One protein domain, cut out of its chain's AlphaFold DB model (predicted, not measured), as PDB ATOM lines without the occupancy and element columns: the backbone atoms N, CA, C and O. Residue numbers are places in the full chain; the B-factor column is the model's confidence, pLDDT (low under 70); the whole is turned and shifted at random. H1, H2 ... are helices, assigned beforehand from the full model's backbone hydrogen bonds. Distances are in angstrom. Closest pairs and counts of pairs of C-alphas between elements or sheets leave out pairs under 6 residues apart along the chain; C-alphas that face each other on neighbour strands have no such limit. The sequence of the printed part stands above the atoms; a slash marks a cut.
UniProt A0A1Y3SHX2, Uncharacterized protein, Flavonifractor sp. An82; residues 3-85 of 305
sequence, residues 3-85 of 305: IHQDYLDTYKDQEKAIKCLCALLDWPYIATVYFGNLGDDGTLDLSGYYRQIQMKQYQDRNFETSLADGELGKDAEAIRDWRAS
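This is residues 3 to 85 of the 305 residues of an uncharacterized protein of Flavonifractor sp. An82 (UniProt A0A1Y3SHX2). Short crossed helices make a compact, rounded body: H3 near the middle sits between H4 and H6, with the hairpin of H1 and H2 at the end away from H6 and H5 near H2. The printed part has 83 residues with six named helices, H1 to H6 in order, and no named strand: all helix. The radius of gyration of the C-alphas is 12.2 A, the spans 32 by 27 by 22 A.

H1, residues 3 to 11, begins at C-alpha 3 (-37.921, -30.373, -15.907). H2, residues 14 to 25, is 16.4 A long. H3 is residues 31 to 36, H4 46 to 53, H5 63 to 68. H6, residues 76 to 85, 14.0 A long, ends at C-alpha 85 (-42.683, -41.575, 16.206).

H1 and H2 touch, closest C-alphas Tyr 7 and Ala 17, 4.9 A. H3 touches H4, closest C-alphas Val 33 and Tyr 49, 6.1 A. H3 touches H6, about perpendicular at 75 degrees, closest C-alphas Thr 32 and Ile 79, 6.1 A. In H1 to H6 every O i to N i+4 pair is within hydrogen-bond range.

The printed part has no cut and no long link. Residues 76 to 85 have pLDDT under 70.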
ATOM      1  N   ILE A   3     -36.555 -29.824 -15.897       84.12
ATOM      2  CA  ILE A   3     -37.921 -30.373 -15.907       84.12
ATOM      3  C   ILE A   3     -38.661 -30.163 -14.571       84.12
ATOM      4  O   ILE A   3     -39.842 -29.840 -14.563       84.12
ATOM      5  N   HIS A   4     -37.977 -30.309 -13.431       85.62
ATOM      6  CA  HIS A   4     -38.580 -30.033 -12.118       85.62
ATOM      7  C   HIS A   4     -38.951 -28.553 -11.966       85.62
ATOM      8  O   HIS A   4     -40.013 -28.236 -11.442       85.62
ATOM      9  N   GLN A   5     -38.078 -27.659 -12.440       85.38
ATOM     10  CA  GLN A   5     -38.328 -26.220 -12.398       85.38
ATOM     11  C   GLN A   5     -39.523 -25.841 -13.280       85.38
ATOM     12  O   GLN A   5     -40.379 -25.090 -12.834       85.38
ATOM     13  N   ASP A   6     -39.639 -26.437 -14.470       87.12
ATOM     14  CA  ASP A   6     -40.771 -26.201 -15.374       87.12
ATOM     15  C   ASP A   6     -42.113 -26.604 -14.717       87.12
ATOM     16  O   ASP A   6     -43.111 -25.881 -14.810       87.12
ATOM     17  N   TYR A   7     -42.147 -27.732 -13.993       87.69
ATOM     18  CA  TYR A   7     -43.330 -28.141 -13.227       87.69
ATOM     19  C   TYR A   7     -43.605 -27.240 -12.021       87.69
ATOM     20  O   TYR A   7     -44.765 -26.931 -11.745       87.69
ATOM     21  N   LEU A   8     -42.564 -26.792 -11.321       88.25
ATOM     22  CA  LEU A   8     -42.701 -25.859 -10.208       88.25
ATOM     23  C   LEU A   8     -43.270 -24.513 -10.672       88.25
ATOM     24  O   LEU A   8     -44.185 -23.991 -10.039       88.25
ATOM     25  N   ASP A   9     -42.801 -23.992 -11.802       87.31
ATOM     26  CA  ASP A   9     -43.289 -22.738 -12.381       87.31
ATOM     27  C   ASP A   9     -44.753 -22.867 -12.847       87.31
ATOM     28  O   ASP A   9     -45.539 -21.921 -12.732       87.31
ATOM     29  N   THR A  10     -45.142 -24.058 -13.319       88.06
ATOM     30  CA  THR A  10     -46.505 -24.365 -13.779       88.06
ATOM     31  C   THR A  10     -47.494 -24.492 -12.619       88.06
ATOM     32  O   THR A  10     -48.565 -23.884 -12.643       88.06
ATOM     33  N   TYR A  11     -47.162 -25.295 -11.605       86.94
ATOM     34  CA  TYR A  11     -48.090 -25.638 -10.524       86.94
ATOM     35  C   TYR A  11     -47.957 -24.745  -9.288       86.94
ATOM     36  O   TYR A  11     -48.878 -24.721  -8.472       86.94
ATOM     37  N   LYS A  12     -46.843 -24.011  -9.154       85.62
ATOM     38  CA  LYS A  12     -46.492 -23.177  -7.988       85.62
ATOM     39  C   LYS A  12     -46.572 -23.927  -6.656       85.62
ATOM     40  O   LYS A  12     -46.855 -23.341  -5.616       85.62
ATOM     41  N   ASP A  13     -46.349 -25.232  -6.710       86.88
ATOM     42  CA  ASP A  13     -46.536 -26.170  -5.614       86.88
ATOM     43  C   ASP A  13     -45.458 -27.248  -5.743       86.88
ATOM     44  O   ASP A  13     -45.420 -27.992  -6.729       86.88
ATOM     45  N   GLN A  14     -44.552 -27.279  -4.767       87.06
ATOM     46  CA  GLN A  14     -43.393 -28.176  -4.751       87.06
ATOM     47  C   GLN A  14     -43.809 -29.641  -4.692       87.06
ATOM     48  O   GLN A  14     -43.199 -30.486  -5.345       87.06
ATOM     49  N   GLU A  15     -44.881 -29.943  -3.963       88.69
ATOM     50  CA  GLU A  15     -45.350 -31.310  -3.779       88.69
ATOM     51  C   GLU A  15     -45.949 -31.849  -5.080       88.69
ATOM     52  O   GLU A  15     -45.680 -32.981  -5.489       88.69
ATOM     53  N   LYS A  16     -46.715 -31.017  -5.789       89.88
ATOM     54  CA  LYS A  16     -47.227 -31.375  -7.119       89.88
ATOM     55  C   LYS A  16     -46.097 -31.499  -8.133       89.88
ATOM     56  O   LYS A  16     -46.089 -32.457  -8.903       89.88
ATOM     57  N   ALA A  17     -45.130 -30.583  -8.105       91.38
ATOM     58  CA  ALA A  17     -43.996 -30.608  -9.021       91.38
ATOM     59  C   ALA A  17     -43.166 -31.894  -8.881       91.38
ATOM     60  O   ALA A  17     -42.861 -32.537  -9.890       91.38
ATOM     61  N   ILE A  18     -42.864 -32.328  -7.650       91.88
ATOM     62  CA  ILE A  18     -42.122 -33.575  -7.426       91.88
ATOM     63  C   ILE A  18     -42.956 -34.815  -7.761       91.88
ATOM     64  O   ILE A  18     -42.412 -35.753  -8.338       91.88
ATOM     65  N   LYS A  19     -44.267 -34.827  -7.478       93.00
ATOM     66  CA  LYS A  19     -45.162 -35.939  -7.848       93.00
ATOM     67  C   LYS A  19     -45.216 -36.119  -9.368       93.00
ATOM     68  O   LYS A  19     -45.083 -37.241  -9.851       93.00
ATOM     69  N   CYS A  20     -45.329 -35.025 -10.124       91.19
ATOM     70  CA  CYS A  20     -45.276 -35.045 -11.587       91.19
ATOM     71  C   CYS A  20     -43.913 -35.502 -12.116       91.19
ATOM     72  O   CYS A  20     -43.856 -36.289 -13.059       91.19
ATOM     73  N   LEU A  21     -42.816 -35.056 -11.496       92.25
ATOM     74  CA  LEU A  21     -41.475 -35.510 -11.864       92.25
ATOM     75  C   LEU A  21     -41.294 -37.013 -11.609       92.25
ATOM     76  O   LEU A  21     -40.749 -37.710 -12.462       92.25
ATOM     77  N   CYS A  22     -41.770 -37.509 -10.463       93.75
ATOM     78  CA  CYS A  22     -41.715 -38.925 -10.112       93.75
ATOM     79  C   CYS A  22     -42.513 -39.774 -11.108       93.75
ATOM     80  O   CYS A  22     -41.999 -40.775 -11.594       93.75
ATOM     81  N   ALA A  23     -43.707 -39.316 -11.495       93.75
ATOM     82  CA  ALA A  23     -44.518 -39.973 -12.516       93.75
ATOM     83  C   ALA A  23     -43.824 -40.019 -13.889       93.75
ATOM     84  O   ALA A  23     -43.899 -41.024 -14.587       93.75
ATOM     85  N   LEU A  24     -43.141 -38.939 -14.285       93.06
ATOM     86  CA  LEU A  24     -42.473 -38.852 -15.586       93.06
ATOM     87  C   LEU A  24     -41.238 -39.758 -15.686       93.06
ATOM     88  O   LEU A  24     -40.957 -40.299 -16.753       93.06
ATOM     89  N   LEU A  25     -40.472 -39.869 -14.598       92.19
ATOM     90  CA  LEU A  25     -39.201 -40.603 -14.558       92.19
ATOM     91  C   LEU A  25     -39.342 -42.030 -14.015       92.19
ATOM     92  O   LEU A  25     -38.332 -42.710 -13.849       92.19
ATOM     93  N   ASP A  26     -40.574 -42.445 -13.716       93.06
ATOM     94  CA  ASP A  26     -40.906 -43.680 -13.002       93.06
ATOM     95  C   ASP A  26     -40.137 -43.841 -11.676       93.06
ATOM     96  O   ASP A  26     -39.705 -44.921 -11.276       93.06
ATOM     97  N   TRP A  27     -39.931 -42.726 -10.974       94.19
ATOM     98  CA  TRP A  27     -39.359 -42.744  -9.632       94.19
ATOM     99  C   TRP A  27     -40.462 -42.974  -8.600       94.19
ATOM    100  O   TRP A  27     -41.556 -42.418  -8.738       94.19
ATOM    101  N   PRO A  28     -40.190 -43.720  -7.518       95.00
ATOM    102  CA  PRO A  28     -41.139 -43.805  -6.424       95.00
ATOM    103  C   PRO A  28     -41.304 -42.430  -5.764       95.00
ATOM    104  O   PRO A  28     -40.327 -41.749  -5.430       95.00
ATOM    105  N   TYR A  29     -42.556 -42.029  -5.545       94.38
ATOM    106  CA  TYR A  29     -42.883 -40.956  -4.613       94.38
ATOM    107  C   TYR A  29     -42.951 -41.526  -3.195       94.38
ATOM    108  O   TYR A  29     -43.809 -42.359  -2.906       94.38
ATOM    109  N   ILE A  30     -42.046 -41.088  -2.321       92.00
ATOM    110  CA  ILE A  30     -42.034 -41.475  -0.907       92.00
ATOM    111  C   ILE A  30     -42.222 -40.208  -0.081       92.00
ATOM    112  O   ILE A  30     -41.330 -39.353  -0.035       92.00
ATOM    113  N   ALA A  31     -43.372 -40.076   0.581       89.12
ATOM    114  CA  ALA A  31     -43.739 -38.843   1.274       89.12
ATOM    115  C   ALA A  31     -42.727 -38.493   2.381       89.12
ATOM    116  O   ALA A  31     -42.308 -37.342   2.512       89.12
ATOM    117  N   THR A  32     -42.231 -39.490   3.122       85.62
ATOM    118  CA  THR A  32     -41.243 -39.280   4.199       85.62
ATOM    119  C   THR A  32     -39.925 -38.715   3.673       85.62
ATOM    120  O   THR A  32     -39.346 -37.821   4.294       85.62
ATOM    121  N   VAL A  33     -39.486 -39.182   2.501       89.81
ATOM    122  CA  VAL A  33     -38.284 -38.700   1.814       89.81
ATOM    123  C   VAL A  33     -38.518 -37.297   1.259       89.81
ATOM    124  O   VAL A  33     -37.658 -36.438   1.428       89.81
ATOM    125  N   TYR A  34     -39.681 -37.023   0.660       90.56
ATOM    126  CA  TYR A  34     -40.026 -35.688   0.157       90.56
ATOM    127  C   TYR A  34     -39.947 -34.641   1.266       90.56
ATOM    128  O   TYR A  34     -39.128 -33.726   1.199       90.56
ATOM    129  N   PHE A  35     -40.733 -34.817   2.328       84.88
ATOM    130  CA  PHE A  35     -40.761 -33.834   3.399       84.88
ATOM    131  C   PHE A  35     -39.415 -33.765   4.137       84.88
ATOM    132  O   PHE A  35     -39.101 -32.733   4.727       84.88
ATOM    133  N   GLY A  36     -38.645 -34.859   4.201       82.81
ATOM    134  CA  GLY A  36     -37.334 -34.889   4.862       82.81
ATOM    135  C   GLY A  36     -36.256 -34.087   4.126       82.81
ATOM    136  O   GLY A  36     -35.258 -33.718   4.736       82.81
ATOM    137  N   ASN A  37     -36.469 -33.807   2.838       88.50
ATOM    138  CA  ASN A  37     -35.590 -32.991   2.000       88.50
ATOM    139  C   ASN A  37     -36.199 -31.610   1.688       88.50
ATOM    140  O   ASN A  37     -35.676 -30.894   0.837       88.50
ATOM    141  N   LEU A  38     -37.300 -31.237   2.346       87.31
ATOM    142  CA  LEU A  38     -37.895 -29.909   2.233       87.31
ATOM    143  C   LEU A  38     -37.224 -28.972   3.246       87.31
ATOM    144  O   LEU A  38     -37.204 -29.274   4.440       87.31
ATOM    145  N   GLY A  39     -36.655 -27.866   2.770       78.56
ATOM    146  CA  GLY A  39     -36.078 -26.824   3.617       78.56
ATOM    147  C   GLY A  39     -37.141 -25.994   4.340       78.56
ATOM    148  O   GLY A  39     -38.320 -26.017   3.982       78.56
ATOM    149  N   ASP A  40     -36.712 -25.214   5.337       73.81
ATOM    150  CA  ASP A  40     -37.584 -24.294   6.090       73.81
ATOM    151  C   ASP A  40     -38.205 -23.202   5.195       73.81
ATOM    152  O   ASP A  40     -39.267 -22.662   5.496       73.81
ATOM    153  N   ASP A  41     -37.555 -22.895   4.073       78.88
ATOM    154  CA  ASP A  41     -38.019 -21.984   3.026       78.88
ATOM    155  C   ASP A  41     -39.032 -22.630   2.060       78.88
ATOM    156  O   ASP A  41     -39.520 -21.976   1.137       78.88
ATOM    157  N   GLY A  42     -39.355 -23.912   2.261       78.75
ATOM    158  CA  GLY A  42     -40.215 -24.697   1.383       78.75
ATOM    159  C   GLY A  42     -39.524 -25.159   0.101       78.75
ATOM    160  O   GLY A  42     -40.195 -25.689  -0.783       78.75
ATOM    161  N   THR A  43     -38.207 -24.984  -0.037       85.50
ATOM    162  CA  THR A  43     -37.463 -25.446  -1.215       85.50
ATOM    163  C   THR A  43     -37.088 -26.919  -1.060       85.50
ATOM    164  O   THR A  43     -36.554 -27.336  -0.035       85.50
ATOM    165  N   LEU A  44     -37.342 -27.730  -2.090       88.56
ATOM    166  CA  LEU A  44     -36.966 -29.146  -2.099       88.56
ATOM    167  C   LEU A  44     -35.499 -29.336  -2.522       88.56
ATOM    168  O   LEU A  44     -35.122 -28.980  -3.643       88.56
ATOM    169  N   ASP A  45     -34.694 -30.006  -1.690       90.94
ATOM    170  CA  ASP A  45     -33.418 -30.588  -2.125       90.94
ATOM    171  C   ASP A  45     -33.675 -31.828  -2.993       90.94
ATOM    172  O   ASP A  45     -33.704 -32.975  -2.536       90.94
ATOM    173  N   LEU A  46     -33.842 -31.586  -4.294       89.75
ATOM    174  CA  LEU A  46     -34.070 -32.635  -5.283       89.75
ATOM    175  C   LEU A  46     -32.905 -33.638  -5.363       89.75
ATOM    176  O   LEU A  46     -33.119 -34.812  -5.664       89.75
ATOM    177  N   SER A  47     -31.672 -33.194  -5.101       88.88
ATOM    178  CA  SER A  47     -30.495 -34.069  -5.162       88.88
ATOM    179  C   SER A  47     -30.459 -35.013  -3.960       88.88
ATOM    180  O   SER A  47     -30.144 -36.196  -4.115       88.88
ATOM    181  N   GLY A  48     -30.802 -34.498  -2.778       90.38
ATOM    182  CA  GLY A  48     -31.007 -35.278  -1.560       90.38
ATOM    183  C   GLY A  48     -32.146 -36.284  -1.708       90.38
ATOM    184  O   GLY A  48     -31.942 -37.472  -1.443       90.38
ATOM    185  N   TYR A  49     -33.290 -35.844  -2.244       93.56
ATOM    186  CA  TYR A  49     -34.435 -36.708  -2.545       93.56
ATOM    187  C   TYR A  49     -34.034 -37.873  -3.458       93.56
ATOM    188  O   TYR A  49     -34.198 -39.037  -3.090       93.56
ATOM    189  N   TYR A  50     -33.428 -37.566  -4.612       92.44
ATOM    190  CA  TYR A  50     -32.993 -38.575  -5.577       92.44
ATOM    191  C   TYR A  50     -32.007 -39.572  -4.959       92.44
ATOM    192  O   TYR A  50     -32.127 -40.775  -5.164       92.44
ATOM    193  N   ARG A  51     -31.047 -39.108  -4.152       93.19
ATOM    194  CA  ARG A  51     -30.077 -39.999  -3.503       93.19
ATOM    195  C   ARG A  51     -30.745 -40.976  -2.532       93.19
ATOM    196  O   ARG A  51     -30.338 -42.132  -2.466       93.19
ATOM    197  N   GLN A  52     -31.744 -40.521  -1.778       92.00
ATOM    198  CA  GLN A  52     -32.418 -41.347  -0.775       92.00
ATOM    199  C   GLN A  52     -33.313 -42.414  -1.405       92.00
ATOM    200  O   GLN A  52     -33.289 -43.551  -0.941       92.00
ATOM    201  N   ILE A  53     -34.036 -42.102  -2.485       93.25
ATOM    202  CA  ILE A  53     -34.878 -43.093  -3.182       93.25
ATOM    203  C   ILE A  53     -34.072 -44.196  -3.891       93.25
ATOM    204  O   ILE A  53     -34.641 -45.207  -4.274       93.25
ATOM    205  N   GLN A  54     -32.752 -44.034  -4.036       91.12
ATOM    206  CA  GLN A  54     -31.843 -45.053  -4.587       91.12
ATOM    207  C   GLN A  54     -31.276 -46.002  -3.515       91.12
ATOM    208  O   GLN A  54     -30.490 -46.900  -3.819       91.12
ATOM    209  N   MET A  55     -31.615 -45.801  -2.237       91.44
ATOM    210  CA  MET A  55     -31.161 -46.685  -1.162       91.44
ATOM    211  C   MET A  55     -31.797 -48.075  -1.282       91.44
ATOM    212  O   MET A  55     -32.926 -48.218  -1.742       91.44
ATOM    213  N   LYS A  56     -31.099 -49.104  -0.781       88.31
ATOM    214  CA  LYS A  56     -31.495 -50.523  -0.888       88.31
ATOM    215  C   LYS A  56     -32.950 -50.806  -0.480       88.31
ATOM    216  O   LYS A  56     -33.597 -51.657  -1.069       88.31
ATOM    217  N   GLN A  57     -33.472 -50.082   0.507       85.75
ATOM    218  CA  GLN A  57     -34.853 -50.215   0.995       85.75
ATOM    219  C   GLN A  57     -35.939 -49.801  -0.020       85.75
ATOM    220  O   GLN A  57     -37.109 -50.131   0.167       85.75
ATOM    221  N   TYR A  58     -35.563 -49.085  -1.080       90.88
ATOM    222  CA  TYR A  58     -36.459 -48.594  -2.130       90.88
ATOM    223  C   TYR A  58     -36.102 -49.140  -3.522       90.88
ATOM    224  O   TYR A  58     -36.684 -48.702  -4.506       90.88
ATOM    225  N   GLN A  59     -35.172 -50.098  -3.607       86.12
ATOM    226  CA  GLN A  59     -34.609 -50.589  -4.869       86.12
ATOM    227  C   GLN A  59     -35.657 -51.178  -5.834       86.12
ATOM    228  O   GLN A  59     -35.490 -51.061  -7.043       86.12
ATOM    229  N   ASP A  60     -36.742 -51.746  -5.301       88.25
ATOM    230  CA  ASP A  60     -37.829 -52.361  -6.078       88.25
ATOM    231  C   ASP A  60     -39.102 -51.495  -6.112       88.25
ATOM    232  O   ASP A  60     -40.196 -51.989  -6.385       88.25
ATOM    233  N   ARG A  61     -38.984 -50.203  -5.782       91.81
ATOM    234  CA  ARG A  61     -40.109 -49.264  -5.790       91.81
ATOM    235  C   ARG A  61     -40.069 -48.372  -7.023       91.81
ATOM    236  O   ARG A  61     -39.019 -47.873  -7.411       91.81
ATOM    237  N   ASN A  62     -41.243 -48.117  -7.580       93.44
ATOM    238  CA  ASN A  62     -41.481 -47.218  -8.707       93.44
ATOM    239  C   ASN A  62     -42.734 -46.361  -8.454       93.44
ATOM    240  O   ASN A  62     -43.349 -46.441  -7.382       93.44
ATOM    241  N   PHE A  63     -43.133 -45.534  -9.421       93.94
ATOM    242  CA  PHE A  63     -44.281 -44.651  -9.215       93.94
ATOM    243  C   PHE A  63     -45.595 -45.426  -9.001       93.94
ATOM    244  O   PHE A  63     -46.433 -45.021  -8.193       93.94
ATOM    245  N   GLU A  64     -45.761 -46.577  -9.660       92.38
ATOM    246  CA  GLU A  64     -46.936 -47.441  -9.488       92.38
ATOM    247  C   GLU A  64     -47.041 -47.993  -8.061       92.38
ATOM    248  O   GLU A  64     -48.119 -47.961  -7.464       92.38
ATOM    249  N   THR A  65     -45.923 -48.429  -7.468       92.50
ATOM    250  CA  THR A  65     -45.906 -48.888  -6.067       92.50
ATOM    251  C   THR A  65     -46.284 -47.772  -5.096       92.50
ATOM    252  O   THR A  65     -47.025 -48.014  -4.150       92.50
ATOM    253  N   SER A  66     -45.873 -46.527  -5.359       92.00
ATOM    254  CA  SER A  66     -46.279 -45.369  -4.553       92.00
ATOM    255  C   SER A  66     -47.785 -45.111  -4.605       92.00
ATOM    256  O   SER A  66     -48.374 -44.684  -3.610       92.00
ATOM    257  N   LEU A  67     -48.420 -45.371  -5.750       91.19
ATOM    258  CA  LEU A  67     -49.870 -45.274  -5.887       91.19
ATOM    259  C   LEU A  67     -50.577 -46.392  -5.111       91.19
ATOM    260  O   LEU A  67     -51.536 -46.112  -4.392       91.19
ATOM    261  N   ALA A  68     -50.084 -47.628  -5.224       90.06
ATOM    262  CA  ALA A  68     -50.627 -48.786  -4.513       90.06
ATOM    263  C   ALA A  68     -50.503 -48.651  -2.984       90.06
ATOM    264  O   ALA A  68     -51.449 -48.960  -2.262       90.06
ATOM    265  N   ASP A  69     -49.378 -48.115  -2.502       86.69
ATOM    266  CA  ASP A  69     -49.090 -47.895  -1.078       86.69
ATOM    267  C   ASP A  69     -49.797 -46.650  -0.498       86.69
ATOM    268  O   ASP A  69     -49.672 -46.349   0.693       86.69
ATOM    269  N   GLY A  70     -50.520 -45.887  -1.326       87.62
ATOM    270  CA  GLY A  70     -51.214 -44.670  -0.903       87.62
ATOM    271  C   GLY A  70     -50.281 -43.516  -0.513       87.62
ATOM    272  O   GLY A  70     -50.707 -42.597   0.184       87.62
ATOM    273  N   GLU A  71     -49.021 -43.520  -0.965       88.56
ATOM    274  CA  GLU A  71     -48.020 -42.489  -0.635       88.56
ATOM    275  C   GLU A  71     -48.469 -41.085  -1.054       88.56
ATOM    276  O   GLU A  71     -48.192 -40.108  -0.362       88.56
ATOM    277  N   LEU A  72     -49.211 -40.965  -2.158       87.94
ATOM    278  CA  LEU A  72     -49.654 -39.672  -2.685       87.94
ATOM    279  C   LEU A  72     -50.669 -38.963  -1.775       87.94
ATOM    280  O   LEU A  72     -50.814 -37.744  -1.892       87.94
ATOM    281  N   GLY A  73     -51.372 -39.708  -0.918       81.81
ATOM    282  CA  GLY A  73     -52.369 -39.183   0.015       81.81
ATOM    283  C   GLY A  73     -51.825 -38.882   1.412       81.81
ATOM    284  O   GLY A  73     -52.574 -38.378   2.242       81.81
ATOM    285  N   LYS A  74     -50.550 -39.192   1.687       83.38
ATOM    286  CA  LYS A  74     -49.919 -38.898   2.976       83.38
ATOM    287  C   LYS A  74     -49.621 -37.405   3.054       83.38
ATOM    288  O   LYS A  74     -48.761 -36.904   2.332       83.38
ATOM    289  N   ASP A  75     -50.351 -36.703   3.910       74.62
ATOM    290  CA  ASP A  75     -50.177 -35.273   4.130       74.62
ATOM    291  C   ASP A  75     -49.025 -34.969   5.107       74.62
ATOM    292  O   ASP A  75     -48.412 -35.852   5.718       74.62
ATOM    293  N   ALA A  76     -48.702 -33.682   5.233       64.94
ATOM    294  CA  ALA A  76     -47.635 -33.213   6.112       64.94
ATOM    295  C   ALA A  76     -47.886 -33.559   7.593       64.94
ATOM    296  O   ALA A  76     -46.924 -33.732   8.339       64.94
ATOM    297  N   GLU A  77     -49.148 -33.680   8.019       61.62
ATOM    298  CA  GLU A  77     -49.537 -34.013   9.394       61.62
ATOM    299  C   GLU A  77     -49.233 -35.487   9.696       61.62
ATOM    300  O   GLU A  77     -48.503 -35.781  10.642       61.62
ATOM    301  N   ALA A  78     -49.650 -36.406   8.820       60.94
ATOM    302  CA  ALA A  78     -49.350 -37.832   8.925       60.94
ATOM    303  C   ALA A  78     -47.835 -38.116   8.913       60.94
ATOM    304  O   ALA A  78     -47.344 -39.021   9.591       60.94
ATOM    305  N   ILE A  79     -47.063 -37.321   8.166       64.69
ATOM    306  CA  ILE A  79     -45.601 -37.445   8.097       64.69
ATOM    307  C   ILE A  79     -44.913 -36.799   9.306       64.69
ATOM    308  O   ILE A  79     -43.877 -37.301   9.759       64.69
ATOM    309  N   ARG A  80     -45.467 -35.712   9.855       59.19
ATOM    310  CA  ARG A  80     -45.015 -35.123  11.124       59.19
ATOM    311  C   ARG A  80     -45.188 -36.126  12.258       59.19
ATOM    312  O   ARG A  80     -44.249 -36.319  13.024       59.19
ATOM    313  N   ASP A  81     -46.329 -36.797  12.311       56.59
ATOM    314  CA  ASP A  81     -46.619 -37.817  13.314       56.59
ATOM    315  C   ASP A  81     -45.701 -39.043  13.129       56.59
ATOM    316  O   ASP A  81     -45.103 -39.524  14.095       56.59
ATOM    317  N   TRP A  82     -45.441 -39.468  11.884       62.59
ATOM    318  CA  TRP A  82     -44.436 -40.499  11.582       62.59
ATOM    319  C   TRP A  82     -43.022 -40.107  12.044       62.59
ATOM    320  O   TRP A  82     -42.326 -40.918  12.655       62.59
ATOM    321  N   ARG A  83     -42.588 -38.859  11.807       57.66
ATOM    322  CA  ARG A  83     -41.295 -38.346  12.302       57.66
ATOM    323  C   ARG A  83     -41.243 -38.244  13.817       57.66
ATOM    324  O   ARG A  83     -40.202 -38.543  14.397       57.66
ATOM    325  N   ALA A  84     -42.325 -37.810  14.454       52.75
ATOM    326  CA  ALA A  84     -42.416 -37.737  15.907       52.75
ATOM    327  C   ALA A  84     -42.263 -39.133  16.534       52.75
ATOM    328  O   ALA A  84     -41.567 -39.273  17.545       52.75
ATOM    329  N   SER A  85     -42.814 -40.154  15.867       57.53
ATOM    330  CA  SER A  85     -42.683 -41.575  16.206       57.53
ATOM    331  C   SER A  85     -41.279 -42.150  15.959       57.53
ATOM    332  O   SER A  85     -40.915 -43.137  16.597       57.53
TER     333      SER A  85